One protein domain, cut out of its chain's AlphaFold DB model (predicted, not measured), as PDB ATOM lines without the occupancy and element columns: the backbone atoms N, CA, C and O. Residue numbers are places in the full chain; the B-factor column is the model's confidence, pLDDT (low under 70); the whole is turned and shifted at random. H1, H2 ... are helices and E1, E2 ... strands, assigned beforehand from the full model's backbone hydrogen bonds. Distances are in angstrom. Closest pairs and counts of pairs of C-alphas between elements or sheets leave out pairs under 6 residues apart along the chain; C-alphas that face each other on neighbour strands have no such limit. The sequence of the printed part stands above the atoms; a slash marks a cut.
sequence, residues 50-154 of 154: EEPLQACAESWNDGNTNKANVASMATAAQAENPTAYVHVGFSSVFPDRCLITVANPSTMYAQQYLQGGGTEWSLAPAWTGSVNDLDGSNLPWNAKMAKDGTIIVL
ATOM      1  N   GLU A  50      63.518  40.520  94.556       73.88
ATOM      2  CA  GLU A  50      63.586  41.080  93.212       73.88
ATOM      3  C   GLU A  50      62.210  41.445  92.624       73.88
ATOM      4  O   GLU A  50      62.105  42.473  91.959       73.88
ATOM      5  N   GLU A  51      61.146  40.677  92.886       84.94
ATOM      6  CA  GLU A  51      59.817  40.901  92.287       84.94
ATOM      7  C   GLU A  51      59.199  42.252  92.703       84.94
ATOM      8  O   GLU A  51      58.790  43.030  91.833       84.94
ATOM      9  N   PRO A  52      59.221  42.632  93.998       90.06
ATOM     10  CA  PRO A  52      58.737  43.942  94.432       90.06
ATOM     11  C   PRO A  52      59.579  45.110  93.892       90.06
ATOM     12  O   PRO A  52      59.050  46.183  93.596       90.06
ATOM     13  N   LEU A  53      60.892  44.915  93.739       93.50
ATOM     14  CA  LEU A  53      61.788  45.935  93.184       93.50
ATOM     15  C   LEU A  53      61.547  46.132  91.688       93.50
ATOM     16  O   LEU A  53      61.531  47.266  91.204       93.50
ATOM     17  N   GLN A  54      61.307  45.037  90.970       94.94
ATOM     18  CA  GLN A  54      60.947  45.059  89.561       94.94
ATOM     19  C   GLN A  54      59.627  45.815  89.348       94.94
ATOM     20  O   GLN A  54      59.575  46.715  88.510       94.94
ATOM     21  N   ALA A  55      58.611  45.568  90.182       93.62
ATOM     22  CA  ALA A  55      57.350  46.313  90.142       93.62
ATOM     23  C   ALA A  55      57.539  47.824  90.394       93.62
ATOM     24  O   ALA A  55      56.899  48.658  89.746       93.62
ATOM     25  N   CYS A  56      58.454  48.209  91.291       94.12
ATOM     26  CA  CYS A  56      58.803  49.616  91.498       94.12
ATOM     27  C   CYS A  56      59.453  50.254  90.266       94.12
ATOM     28  O   CYS A  56      59.107  51.382  89.898       94.12
ATOM     29  N   ALA A  57      60.380  49.546  89.619       94.12
ATOM     30  CA  ALA A  57      61.010  50.011  88.389       94.12
ATOM     31  C   ALA A  57      59.988  50.143  87.249       94.12
ATOM     32  O   ALA A  57      59.979  51.155  86.551       94.12
ATOM     33  N   GLU A  58      59.083  49.177  87.097       94.56
ATOM     34  CA  GLU A  58      57.997  49.215  86.110       94.56
ATOM     35  C   GLU A  58      57.039  50.380  86.365       94.56
ATOM     36  O   GLU A  58      56.768  51.165  85.458       94.56
ATOM     37  N   SER A  59      56.626  50.596  87.619       94.31
ATOM     38  CA  SER A  59      55.794  51.751  87.965       94.31
ATOM     39  C   SER A  59      56.478  53.080  87.645       94.31
ATOM     40  O   SER A  59      55.807  54.009  87.196       94.31
ATOM     41  N   TRP A  60      57.790  53.201  87.866       93.81
ATOM     42  CA  TRP A  60      58.545  54.382  87.444       93.81
ATOM     43  C   TRP A  60      58.548  54.531  85.922       93.81
ATOM     44  O   TRP A  60      58.286  55.615  85.395       93.81
ATOM     45  N   ASN A  61      58.843  53.437  85.221       92.62
ATOM     46  CA  ASN A  61      58.961  53.410  83.772       92.62
ATOM     47  C   ASN A  61      57.643  53.797  83.093       92.62
ATOM     48  O   ASN A  61      57.674  54.558  82.125       92.62
ATOM     49  N   ASP A  62      56.505  53.368  83.627       91.19
ATOM     50  CA  ASP A  62      55.198  53.650  83.034       91.19
ATOM     51  C   ASP A  62      54.581  54.953  83.557       91.19
ATOM     52  O   ASP A  62      53.931  55.687  82.810       91.19
ATOM     53  N   GLY A  63      54.786  55.258  84.841       82.62
ATOM     54  CA  GLY A  63      54.066  56.314  85.553       82.62
ATOM     55  C   GLY A  63      54.791  57.656  85.653       82.62
ATOM     56  O   GLY A  63      54.145  58.670  85.924       82.62
ATOM     57  N   ASN A  64      56.114  57.713  85.447       85.06
ATOM     58  CA  ASN A  64      56.859  58.962  85.605       85.06
ATOM     59  C   ASN A  64      57.077  59.698  84.276       85.06
ATOM     60  O   ASN A  64      58.009  59.426  83.518       85.06
ATOM     61  N   THR A  65      56.268  60.730  84.041       85.69
ATOM     62  CA  THR A  65      56.373  61.603  82.859       85.69
ATOM     63  C   THR A  65      57.643  62.461  82.828       85.69
ATOM     64  O   THR A  65      58.017  62.961  81.768       85.69
ATOM     65  N   ASN A  66      58.347  62.610  83.956       81.56
ATOM     66  CA  ASN A  66      59.582  63.392  84.071       81.56
ATOM     67  C   ASN A  66      60.858  62.553  83.936       81.56
ATOM     68  O   ASN A  66      61.957  63.108  84.018       81.56
ATOM     69  N   LYS A  67      60.750  61.229  83.758       85.00
ATOM     70  CA  LYS A  67      61.904  60.320  83.832       85.00
ATOM     71  C   LYS A  67      63.042  60.707  82.885       85.00
ATOM     72  O   LYS A  67      64.192  60.629  83.290       85.00
ATOM     73  N   ALA A  68      62.745  61.232  81.693       81.19
ATOM     74  CA  ALA A  68      63.760  61.690  80.738       81.19
ATOM     75  C   ALA A  68      64.578  62.893  81.252       81.19
ATOM     76  O   ALA A  68      65.789  62.966  81.038       81.19
ATOM     77  N   ASN A  69      63.951  63.821  81.982       79.88
ATOM     78  CA  ASN A  69      64.665  64.939  82.602       79.88
ATOM     79  C   ASN A  69      65.524  64.461  83.778       79.88
ATOM     80  O   ASN A  69      66.650  64.926  83.934       79.88
ATOM     81  N   VAL A  70      65.041  63.494  84.564       79.50
ATOM     82  CA  VAL A  70      65.852  62.842  85.611       79.50
ATOM     83  C   VAL A  70      67.036  62.107  84.980       79.50
ATOM     84  O   VAL A  70      68.174  62.235  85.435       79.50
ATOM     85  N   ALA A  71      66.800  61.436  83.852       75.06
ATOM     86  CA  ALA A  71      67.844  60.810  83.063       75.06
ATOM     87  C   ALA A  71      68.885  61.819  82.605       75.06
ATOM     88  O   ALA A  71      70.046  61.458  82.570       75.06
ATOM     89  N   SER A  72      68.538  63.071  82.289       69.19
ATOM     90  CA  SER A  72      69.543  64.077  81.911       69.19
ATOM     91  C   SER A  72      70.574  64.323  83.025       69.19
ATOM     92  O   SER A  72      71.756  64.505  82.736       69.19
ATOM     93  N   MET A  73      70.167  64.195  84.293       65.06
ATOM     94  CA  MET A  73      71.068  64.266  85.447       65.06
ATOM     95  C   MET A  73      71.966  63.028  85.555       65.06
ATOM     96  O   MET A  73      73.162  63.150  85.830       65.06
ATOM     97  N   ALA A  74      71.413  61.845  85.272       60.28
ATOM     98  CA  ALA A  74      72.175  60.600  85.174       60.28
ATOM     99  C   ALA A  74      73.062  60.543  83.910       60.28
ATOM    100  O   ALA A  74      74.145  59.974  83.939       60.28
ATOM    101  N   THR A  75      72.652  61.171  82.808       56.25
ATOM    102  CA  THR A  75      73.325  61.161  81.498       56.25
ATOM    103  C   THR A  75      74.500  62.129  81.489       56.25
ATOM    104  O   THR A  75      75.536  61.810  80.912       56.25
ATOM    105  N   ALA A  76      74.387  63.265  82.189       52.19
ATOM    106  CA  ALA A  76      75.534  64.115  82.502       52.19
ATOM    107  C   ALA A  76      76.600  63.345  83.302       52.19
ATOM    108  O   ALA A  76      77.785  63.527  83.059       52.19
ATOM    109  N   ALA A  77      76.188  62.426  84.186       48.09
ATOM    110  CA  ALA A  77      77.118  61.491  84.820       48.09
ATOM    111  C   ALA A  77      77.727  60.535  83.786       48.09
ATOM    112  O   ALA A  77      78.941  60.501  83.634       48.09
ATOM    113  N   GLN A  78      76.885  59.810  83.035       49.34
ATOM    114  CA  GLN A  78      77.291  58.721  82.135       49.34
ATOM    115  C   GLN A  78      78.180  59.157  80.960       49.34
ATOM    116  O   GLN A  78      78.927  58.330  80.442       49.34
ATOM    117  N   ALA A  79      78.104  60.419  80.524       50.00
ATOM    118  CA  ALA A  79      78.964  60.956  79.466       50.00
ATOM    119  C   ALA A  79      80.420  61.160  79.922       50.00
ATOM    120  O   ALA A  79      81.330  61.078  79.099       50.00
ATOM    121  N   GLU A  80      80.641  61.397  81.216       47.09
ATOM    122  CA  GLU A  80      81.970  61.634  81.788       47.09
ATOM    123  C   GLU A  80      82.500  60.405  82.543       47.09
ATOM    124  O   GLU A  80      83.708  60.185  82.602       47.09
ATOM    125  N   ASN A  81      81.608  59.583  83.106       49.44
ATOM    126  CA  ASN A  81      81.948  58.397  83.887       49.44
ATOM    127  C   ASN A  81      80.695  57.496  84.014       49.44
ATOM    128  O   ASN A  81      79.633  57.999  84.373       49.44
ATOM    129  N   PRO A  82      80.732  56.168  83.795       57.12
ATOM    130  CA  PRO A  82      79.556  55.289  83.949       57.12
ATOM    131  C   PRO A  82      79.035  55.156  85.404       57.12
ATOM    132  O   PRO A  82      78.357  54.191  85.739       57.12
ATOM    133  N   THR A  83      79.355  56.102  86.285       59.09
ATOM    134  CA  THR A  83      79.252  56.030  87.744       59.09
ATOM    135  C   THR A  83      77.945  56.576  88.311       59.09
ATOM    136  O   THR A  83      77.859  56.720  89.526       59.09
ATOM    137  N   ALA A  84      76.939  56.919  87.494       74.31
ATOM    138  CA  ALA A  84      75.622  57.211  88.060       74.31
ATOM    139  C   ALA A  84      75.089  55.951  88.741       74.31
ATOM    140  O   ALA A  84      74.848  54.939  88.080       74.31
ATOM    141  N   TYR A  85      74.910  56.026  90.054       81.31
ATOM    142  CA  TYR A  85      74.334  54.941  90.816       81.31
ATOM    143  C   TYR A  85      72.827  55.111  90.895       81.31
ATOM    144  O   TYR A  85      72.324  56.215  91.125       81.31
ATOM    145  N   VAL A  86      72.112  54.008  90.705       88.75
ATOM    146  CA  VAL A  86      70.662  53.967  90.844       88.75
ATOM    147  C   VAL A  86      70.331  52.896  91.861       88.75
ATOM    148  O   VAL A  86      70.863  51.787  91.809       88.75
ATOM    149  N   HIS A  87      69.473  53.256  92.801       92.00
ATOM    150  CA  HIS A  87      68.901  52.323  93.749       92.00
ATOM    151  C   HIS A  87      67.380  52.363  93.636       92.00
ATOM    152  O   HIS A  87      66.771  53.437  93.659       92.00
ATOM    153  N   VAL A  88      66.793  51.177  93.521       93.81
ATOM    154  CA  VAL A  88      65.359  50.926  93.616       93.81
ATOM    155  C   VAL A  88      65.112  50.247  94.951       93.81
ATOM    156  O   VAL A  88      65.747  49.237  95.265       93.81
ATOM    157  N   GLY A  89      64.185  50.793  95.726       93.94
ATOM    158  CA  GLY A  89      63.812  50.243  97.017       93.94
ATOM    159  C   GLY A  89      62.490  50.804  97.509       93.94
ATOM    160  O   GLY A  89      61.707  51.364  96.741       93.94
ATOM    161  N   PHE A  90      62.270  50.677  98.812       92.56
ATOM    162  CA  PHE A  90      61.088  51.185  99.500       92.56
ATOM    163  C   PHE A  90      61.485  52.262 100.502       92.56
ATOM    164  O   PHE A  90      62.586  52.246 101.059       92.56
ATOM    165  N   SER A  91      60.594  53.219 100.742       90.38
ATOM    166  CA  SER A  91      60.842  54.244 101.753       90.38
ATOM    167  C   SER A  91      60.796  53.649 103.159       90.38
ATOM    168  O   SER A  91      59.842  52.976 103.526       90.38
ATOM    169  N   SER A  92      61.770  53.981 104.006       88.38
ATOM    170  CA  SER A  92      61.722  53.620 105.430       88.38
ATOM    171  C   SER A  92      60.610  54.344 106.203       88.38
ATOM    172  O   SER A  92      60.204  53.885 107.268       88.38
ATOM    173  N   VAL A  93      60.114  55.469 105.675       89.12
ATOM    174  CA  VAL A  93      59.025  56.266 106.269       89.12
ATOM    175  C   VAL A  93      57.660  55.817 105.746       89.12
ATOM    176  O   VAL A  93      56.684  55.827 106.493       89.12
ATOM    177  N   PHE A  94      57.598  55.401 104.479       90.56
ATOM    178  CA  PHE A  94      56.400  54.876 103.819       90.56
ATOM    179  C   PHE A  94      56.724  53.514 103.177       90.56
ATOM    180  O   PHE A  94      57.014  53.467 101.981       90.56
ATOM    181  N   PRO A  95      56.741  52.414 103.958       89.00
ATOM    182  CA  PRO A  95      57.251  51.111 103.506       89.00
ATOM    183  C   PRO A  95      56.515  50.504 102.310       89.00
ATOM    184  O   PRO A  95      57.054  49.645 101.625       89.00
ATOM    185  N   ASP A  96      55.293  50.958 102.055       90.12
ATOM    186  CA  ASP A  96      54.441  50.578 100.932       90.12
ATOM    187  C   ASP A  96      54.759  51.336  99.634       90.12
ATOM    188  O   ASP A  96      54.150  51.064  98.601       90.12
ATOM    189  N   ARG A  97      55.685  52.303  99.669       91.56
ATOM    190  CA  ARG A  97      55.960  53.199  98.543       91.56
ATOM    191  C   ARG A  97      57.354  53.008  97.991       91.56
ATOM    192  O   ARG A  97      58.347  53.049  98.725       91.56
ATOM    193  N   CYS A  98      57.414  52.912  96.670       94.69
ATOM    194  CA  CYS A  98      58.666  52.854  95.943       94.69
ATOM    195  C   CYS A  98      59.484  54.139  96.139       94.69
ATOM    196  O   CYS A  98      58.957  55.258  96.126       94.69
ATOM    197  N   LEU A  99      60.794  53.966  96.281       94.00
ATOM    198  CA  LEU A  99      61.794  55.017  96.382       94.00
ATOM    199  C   LEU A  99      62.858  54.774  95.309       94.00
ATOM    200  O   LEU A  99      63.529  53.742  95.310       94.00
ATOM    201  N   ILE A 100      63.031  55.742  94.414       93.75
ATOM    202  CA  ILE A 100      64.116  55.743  93.432       93.75
ATOM    203  C   ILE A 100      65.168  56.731  93.895       93.75
ATOM    204  O   ILE A 100      64.892  57.922  94.034       93.75
ATOM    205  N   THR A 101      66.384  56.245  94.102       92.38
ATOM    206  CA  THR A 101      67.542  57.086  94.396       92.38
ATOM    207  C   THR A 101      68.451  57.128  93.180       92.38
ATOM    208  O   THR A 101      68.800  56.086  92.631       92.38
ATOM    209  N   VAL A 102      68.856  58.331  92.781       89.06
ATOM    210  CA  VAL A 102      69.833  58.559  91.714       89.06
ATOM    211  C   VAL A 102      70.969  59.397  92.282       89.06
ATOM    212  O   VAL A 102      70.734  60.457  92.861       89.06
ATOM    213  N   ALA A 103      72.200  58.935  92.111       85.88
ATOM    214  CA  ALA A 103      73.401  59.591  92.607       85.88
ATOM    215  C   ALA A 103      74.422  59.757  91.479       85.88
ATOM    216  O   ALA A 103      74.652  58.836  90.700       85.88
ATOM    217  N   ASN A 104      75.056  60.927  91.401       83.31
ATOM    218  CA  ASN A 104      76.110  61.235  90.439       83.31
ATOM    219  C   ASN A 104      77.396  61.639  91.188       83.31
ATOM    220  O   ASN A 104      77.519  62.788  91.622       83.31
ATOM    221  N   PRO A 105      78.363  60.716  91.341       79.31
ATOM    222  CA  PRO A 105      79.623  60.988  92.032       79.31
ATOM    223  C   PRO A 105      80.453  62.106  91.394       79.31
ATOM    224  O   PRO A 105      81.127  62.833  92.113       79.31
ATOM    225  N   SER A 106      80.382  62.297  90.072       78.88
ATOM    226  CA  SER A 106      81.142  63.348  89.377       78.88
ATOM    227  C   SER A 106      80.689  64.753  89.780       78.88
ATOM    228  O   SER A 106      81.497  65.675  89.839       78.88
ATOM    229  N   THR A 107      79.401  64.921  90.093       80.19
ATOM    230  CA  THR A 107      78.830  66.199  90.548       80.19
ATOM    231  C   THR A 107      78.602  66.250  92.056       80.19
ATOM    232  O   THR A 107      78.112  67.258  92.565       80.19
ATOM    233  N   MET A 108      78.951  65.179  92.779       84.25
ATOM    234  CA  MET A 108      78.705  65.006  94.214       84.25
ATOM    235  C   MET A 108      77.240  65.218  94.618       84.25
ATOM    236  O   MET A 108      76.966  65.543  95.773       84.25
ATOM    237  N   TYR A 109      76.302  65.013  93.690       85.31
ATOM    238  CA  TYR A 109      74.885  65.311  93.868       85.31
ATOM    239  C   TYR A 109      74.002  64.063  93.770       85.31
ATOM    240  O   TYR A 109      74.219  63.196  92.921       85.31
ATOM    241  N   ALA A 110      72.981  63.990  94.621       88.38
ATOM    242  CA  ALA A 110      72.021  62.901  94.653       88.38
ATOM    243  C   ALA A 110      70.586  63.394  94.860       88.38
ATOM    244  O   ALA A 110      70.340  64.472  95.410       88.38
ATOM    245  N   GLN A 111      69.634  62.581  94.412       90.88
ATOM    246  CA  GLN A 111      68.205  62.838  94.499       90.88
ATOM    247  C   GLN A 111      67.452  61.565  94.847       90.88
ATOM    248  O   GLN A 111      67.830  60.470  94.431       90.88
ATOM    249  N   GLN A 112      66.347  61.736  95.562       92.50
ATOM    250  CA  GLN A 112      65.402  60.669  95.841       92.50
ATOM    251  C   GLN A 112      64.008  61.073  95.388       92.50
ATOM    252  O   GLN A 112      63.548  62.186  95.651       92.50
ATOM    253  N   TYR A 113      63.326  60.143  94.739       93.75
ATOM    254  CA  TYR A 113      61.959  60.279  94.274       93.75
ATOM    255  C   TYR A 113      61.108  59.252  94.992       93.75
ATOM    256  O   TYR A 113      61.440  58.070  95.002       93.75
ATOM    257  N   LEU A 114      60.022  59.719  95.592       93.88
ATOM    258  CA  LEU A 114      59.064  58.887  96.300       93.88
ATOM    259  C   LEU A 114      57.801  58.758  95.452       93.88
ATOM    260  O   LEU A 114      57.310  59.758  94.914       93.88
ATOM    261  N   GLN A 115      57.266  57.548  95.369       94.00
ATOM    262  CA  GLN A 115      55.968  57.300  94.758       94.00
ATOM    263  C   GLN A 115      54.846  57.998  95.551       94.00
ATOM    264  O   GLN A 115      54.861  58.078  96.784       94.00
ATOM    265  N   GLY A 116      53.873  58.553  94.834       87.38
ATOM    266  CA  GLY A 116      52.673  59.166  95.394       87.38
ATOM    267  C   GLY A 116      51.687  58.143  95.968       87.38
ATOM    268  O   GLY A 116      51.998  56.970  96.144       87.38
ATOM    269  N   GLY A 117      50.479  58.603  96.303       77.50
ATOM    270  CA  GLY A 117      49.362  57.699  96.588       77.50
ATOM    271  C   GLY A 117      48.720  57.264  95.271       77.50
ATOM    272  O   GLY A 117      48.177  58.109  94.570       77.50
ATOM    273  N   GLY A 118      48.802  55.978  94.928       73.62
ATOM    274  CA  GLY A 118      48.590  55.495  93.557       73.62
ATOM    275  C   GLY A 118      49.931  55.351  92.827       73.62
ATOM    276  O   GLY A 118      50.980  55.608  93.400       73.62
ATOM    277  N   THR A 119      49.952  54.940  91.567       77.62
ATOM    278  CA  THR A 119      51.208  54.696  90.823       77.62
ATOM    279  C   THR A 119      51.883  55.972  90.299       77.62
ATOM    280  O   THR A 119      52.788  55.908  89.468       77.62
ATOM    281  N   GLU A 120      51.442  57.140  90.766       87.94
ATOM    282  CA  GLU A 120      51.924  58.442  90.320       87.94
ATOM    283  C   GLU A 120      53.291  58.779  90.923       87.94
ATOM    284  O   GLU A 120      53.580  58.471  92.079       87.94
ATOM    285  N   TRP A 121      54.119  59.486  90.156       91.75
ATOM    286  CA  TRP A 121      55.438  59.937  90.593       91.75
ATOM    287  C   TRP A 121      55.516  61.459  90.630       91.75
ATOM    288  O   TRP A 121      55.046  62.150  89.725       91.75
ATOM    289  N   SER A 122      56.145  61.993  91.678       83.56
ATOM    290  CA  SER A 122      56.383  63.432  91.787       83.56
ATOM    291  C   SER A 122      57.413  63.901  90.756       83.56
ATOM    292  O   SER A 122      58.471  63.293  90.592       83.56
ATOM    293  N   LEU A 123      57.133  65.039  90.109       83.25
ATOM    294  CA  LEU A 123      58.089  65.707  89.218       83.25
ATOM    295  C   LEU A 123      59.304  66.233  89.995       83.25
ATOM    296  O   LEU A 123      60.428  66.218  89.488       83.25
ATOM    297  N   ALA A 124      59.066  66.714  91.217       87.12
ATOM    298  CA  ALA A 124      60.103  67.198  92.112       87.12
ATOM    299  C   ALA A 124      60.642  66.049  92.976       87.12
ATOM    300  O   ALA A 124      59.854  65.211  93.431       87.12
ATOM    301  N   PRO A 125      61.955  66.025  93.247       90.12
ATOM    302  CA  PRO A 125      62.523  65.057  94.168       90.12
ATOM    303  C   PRO A 125      61.963  65.268  95.582       90.12
ATOM    304  O   PRO A 125      61.772  66.399  96.031       90.12
ATOM    305  N   ALA A 126      61.724  64.166  96.290       91.38
ATOM    306  CA  ALA A 126      61.364  64.172  97.705       91.38
ATOM    307  C   ALA A 126      62.549  64.596  98.585       91.38
ATOM    308  O   ALA A 126      62.360  65.155  99.663       91.38
ATOM    309  N   TRP A 127      63.771  64.356  98.106       92.50
ATOM    310  CA  TRP A 127      64.999  64.796  98.749       92.50
ATOM    311  C   TRP A 127      66.105  65.037  97.722       92.50
ATOM    312  O   TRP A 127      66.165  64.380  96.681       92.50
ATOM    313  N   THR A 128      67.004  65.965  98.040       90.88
ATOM    314  CA  THR A 128      68.228  66.233  97.283       90.88
ATOM    315  C   THR A 128      69.375  66.496  98.246       90.88
ATOM    316  O   THR A 128      69.167  67.184  99.247       90.88
ATOM    317  N   GLY A 129      70.583  66.060  97.913       90.81
ATOM    318  CA  GLY A 129      71.751  66.280  98.762       90.81
ATOM    319  C   GLY A 129      73.030  65.751  98.136       90.81
ATOM    320  O   GLY A 129      73.136  65.679  96.908       90.81
ATOM    321  N   SER A 130      74.017  65.427  98.970       89.19
ATOM    322  CA  SER A 130      75.296  64.922  98.483       89.19
ATOM    323  C   SER A 130      75.251  63.417  98.240       89.19
ATOM    324  O   SER A 130      74.577  62.682  98.955       89.19
ATOM    325  N   VAL A 131      76.038  62.928  97.278       84.38
ATOM    326  CA  VAL A 131      76.277  61.480  97.117       84.38
ATOM    327  C   VAL A 131      76.884  60.866  98.379       84.38
ATOM    328  O   VAL A 131      76.597  59.715  98.690       84.38
ATOM    329  N   ASN A 132      77.673  61.633  99.137       85.88
ATOM    330  CA  ASN A 132      78.270  61.161 100.389       85.88
ATOM    331  C   ASN A 132      77.227  60.883 101.479       85.88
ATOM    332  O   ASN A 132      77.485  60.075 102.363       85.88
ATOM    333  N   ASP A 133      76.056  61.519 101.403       85.38
ATOM    334  CA  ASP A 133      74.956  61.274 102.342       85.38
ATOM    335  C   ASP A 133      74.266  59.922 102.067       85.38
ATOM    336  O   ASP A 133      73.460  59.460 102.871       85.38
ATOM    337  N   LEU A 134      74.566  59.299 100.919       78.00
ATOM    338  CA  LEU A 134      73.899  58.113 100.384       78.00
ATOM    339  C   LEU A 134      74.882  57.056  99.866       78.00
ATOM    340  O   LEU A 134      74.501  56.275  99.001       78.00
ATOM    341  N   ASP A 135      76.143  57.052 100.310       62.88
ATOM    342  CA  ASP A 135      77.187  56.235  99.675       62.88
ATOM    343  C   ASP A 135      76.838  54.727  99.581       62.88
ATOM    344  O   ASP A 135      75.912  54.229 100.220       62.88
ATOM    345  N   GLY A 136      77.598  53.971  98.781       52.31
ATOM    346  CA  GLY A 136      77.316  52.550  98.513       52.31
ATOM    347  C   GLY A 136      77.395  51.600  99.705       52.31
ATOM    348  O   GLY A 136      77.116  50.416  99.535       52.31
ATOM    349  N   SER A 137      77.758  52.085 100.898       57.84
ATOM    350  CA  SER A 137      77.588  51.327 102.139       57.84
ATOM    351  C   SER A 137      76.161  51.419 102.700       57.84
ATOM    352  O   SER A 137      75.746  50.537 103.448       57.84
ATOM    353  N   ASN A 138      75.396  52.439 102.297       65.19
ATOM    354  CA  ASN A 138      74.022  52.688 102.735       65.19
ATOM    355  C   ASN A 138      72.967  52.118 101.786       65.19
ATOM    356  O   ASN A 138      71.873  51.783 102.238       65.19
ATOM    357  N   LEU A 139      73.266  52.015 100.486       76.38
ATOM    358  CA  LEU A 139      72.319  51.532  99.481       76.38
ATOM    359  C   LEU A 139      72.940  50.452  98.589       76.38
ATOM    360  O   LEU A 139      74.027  50.656  98.044       76.38
ATOM    361  N   PRO A 140      72.235  49.329  98.352       80.38
ATOM    362  CA  PRO A 140      72.611  48.408  97.297       80.38
ATOM    363  C   PRO A 140      72.278  49.096  95.971       80.38
ATOM    364  O   PRO A 140      71.111  49.155  95.588       80.38
ATOM    365  N   TRP A 141      73.278  49.682  95.306       86.44
ATOM    366  CA  TRP A 141      73.151  50.281  93.971       86.44
ATOM    367  C   TRP A 141      72.773  49.208  92.935       86.44
ATOM    368  O   TRP A 141      73.612  48.700  92.192       86.44
ATOM    369  N   ASN A 142      71.502  48.824  92.956       90.31
ATOM    370  CA  ASN A 142      70.922  47.610  92.387       90.31
ATOM    371  C   ASN A 142      70.211  47.858  91.054       90.31
ATOM    372  O   ASN A 142      69.425  47.029  90.611       90.31
ATOM    373  N   ALA A 143      70.433  49.009  90.424       89.62
ATOM    374  CA  ALA A 143      69.795  49.335  89.163       89.62
ATOM    375  C   ALA A 143      70.688  50.192  88.265       89.62
ATOM    376  O   ALA A 143      71.676  50.801  88.686       89.62
ATOM    377  N   LYS A 144      70.295  50.268  86.993       87.50
ATOM    378  CA  LYS A 144      70.809  51.217  86.001       87.50
ATOM    379  C   LYS A 144      69.665  52.045  85.446       87.50
ATOM    380  O   LYS A 144      68.528  51.590  85.390       87.50
ATOM    381  N   MET A 145      69.993  53.245  84.980       86.56
ATOM    382  CA  MET A 145      69.064  54.114  84.261       86.56
ATOM    383  C   MET A 145      69.566  54.330  82.833       86.56
ATOM    384  O   MET A 145      70.717  54.716  82.622       86.56
ATOM    385  N   ALA A 146      68.710  54.061  81.856       85.25
ATOM    386  CA  ALA A 146      68.945  54.352  80.451       85.25
ATOM    387  C   ALA A 146      68.807  55.860  80.165       85.25
ATOM    388  O   ALA A 146      68.295  56.629  80.980       85.25
ATOM    389  N   LYS A 147      69.253  56.297  78.982       81.50
ATOM    390  CA  LYS A 147      69.259  57.721  78.581       81.50
ATOM    391  C   LYS A 147      67.872  58.369  78.531       81.50
ATOM    392  O   LYS A 147      67.768  59.587  78.604       81.50
ATOM    393  N   ASP A 148      66.825  57.572  78.363       84.50
ATOM    394  CA  ASP A 148      65.427  58.007  78.349       84.50
ATOM    395  C   ASP A 148      64.793  58.034  79.753       84.50
ATOM    396  O   ASP A 148      63.630  58.409  79.894       84.50
ATOM    397  N   GLY A 149      65.546  57.653  80.788       87.12
ATOM    398  CA  GLY A 149      65.091  57.599  82.177       87.12
ATOM    399  C   GLY A 149      64.522  56.254  82.600       87.12
ATOM    400  O   GLY A 149      64.078  56.133  83.742       87.12
ATOM    401  N   THR A 150      64.524  55.261  81.709       90.75
ATOM    402  CA  THR A 150      64.054  53.908  82.010       90.75
ATOM    403  C   THR A 150      65.003  53.218  82.988       90.75
ATOM    404  O   THR A 150      66.218  53.226  82.790       90.75
ATOM    405  N   ILE A 151      64.457  52.622  84.043       91.31
ATOM    406  CA  ILE A 151      65.191  51.895  85.080       91.31
ATOM    407  C   ILE A 151      65.186  50.398  84.775       91.31
ATOM    408  O   ILE A 151      64.160  49.838  84.388       91.31
ATOM    409  N   ILE A 152      66.342  49.768  84.980       89.81
ATOM    410  CA  ILE A 152      66.576  48.328  84.840       89.81
ATOM    411  C   ILE A 152      67.223  47.844  86.144       89.81
ATOM    412  O   ILE A 152      68.326  48.293  86.466       89.81
ATOM    413  N   VAL A 153      66.541  46.972  86.890       90.50
ATOM    414  CA  VAL A 153      67.077  46.315  88.101       90.50
ATOM    415  C   VAL A 153      68.146  45.285  87.691       90.50
ATOM    416  O   VAL A 153      68.056  44.717  86.601       90.50
ATOM    417  N   LEU A 154      69.200  45.125  88.502       86.81
ATOM    418  CA  LEU A 154      70.392  44.304  88.228       86.81
ATOM    419  C   LEU A 154      70.465  43.030  89.064       86.81
ATOM    420  O   LEU A 154      70.091  43.100  90.253       86.81
TER     421      LEU A 154
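What this domain is: This is residues 50 to 154 of the 154 residues of an uncharacterized protein of Streptomyces qaidamensis (UniProt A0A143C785). A twisted sheet of four antiparallel strands, E1 E2 E3 E4, has two helices over one face, H1 across the strands and H2 along them. A small hairpin, E5 and E6, sits on that same side, with E5 beside edge strand E1 and E6 beside H1, and the short helix H3 is over the opposite face. The printed part has 105 residues, with three named helices and six named strands in the order H1 H2 E1 E2 E3 E4 H3 E5 E6, and the class is mixed, helices and strands. The whole is compact, with a radius of gyration of the C-alphas of 12.3 A, and rounded, spanning 35 by 27 by 25 A.

How they stand to each other: Start at the larger sheet, whose order is E1, residues 85 to 90, E2, residues 98 to 104, E3, residues 109 to 114, and E4, residues 127 to 130; E1 and E4 are its edge strands. These four form a meander, each strand the antiparallel neighbour of the one before, and each pair in the row is a hairpin. Between E1 and E2, look at N 87 and O 101, 2.9 A apart and within hydrogen-bond range. Between E2 and E3, N 102 and O 111 are within range at 2.9 A, and between E3 and E4, N 110 and O 129 at 2.8 A. From edge to edge the strands' lines turn by 38 degrees. Now look over one face for H1, residues 50 to 63, at a height over the sheet of 9.0 A. It lies over E1 and E2 and runs across the strands, at 74 degrees to E1 on the local plane; its closest C-alphas to E2 are those of Cys 56 and Cys 98, 5.5 A apart. On the same face find H2, residues 67 to 80, at a height of 9.6 A. It lies over E2 and, only just, over E3, on which 3 of its 14 C-alphas fall, and it runs along the strands, at 23 degrees to E2 on the local plane. H1 and H2 are close but not clearly touching, with the C-alphas of Asn 61 and Lys 67 the closest at 7.5 A, and about perpendicular at 70.3 degrees, only just past steep. The second sheet is the antiparallel hairpin of E5, residues 143 to 145, and E6, residues 151 to 153, where N 144 and O 152 are within hydrogen-bond range at 2.8 A. The closest C-alphas of E1 and E5 are those of Val 86 and Ala 143, 5.0 A apart; those of H1 and E6 are Ala 57 and Ile 151, at 5.7 A. H3, residues 131 to 134, is on the larger sheet, on the opposite face from H1 and H2, with the C-alphas of Ala 110 and Val 131 the closest between E3 and H3 at 5.1 A. Every O i to N i+4 pair is within hydrogen-bond range in H1, 7 of 10 are in H2, and H3 is too short for such a pair.

Where its parts are: Find C-alpha 50 at (63.586, 41.080, 93.212); from there H1 runs 19.5 A to Gly 63. H2 runs 20.2 A from Lys 67 to C-alpha 80 at (81.970, 61.634, 81.788). E1 from Tyr 85 measures 16.3 A, E2 from Cys 98 20.1 A, E3 from Tyr 109 17.2 A and E4 from Trp 127 10.3 A. H3 measures 5.3 A, E5 6.9 A and E6 6.6 A, the last ending at C-alpha 153 at (67.077, 46.315, 88.101).

The domain as a whole: The two C-alphas farthest apart are those of Glu 80 and Gly 117, at 36.0 A. The printed part has no cut, and its one long link is E3 to E4, residues 115 to 126. Mean pLDDT of the printed part is 82.6; look for values under 70 at residues 72 to 83 and 135 to 138.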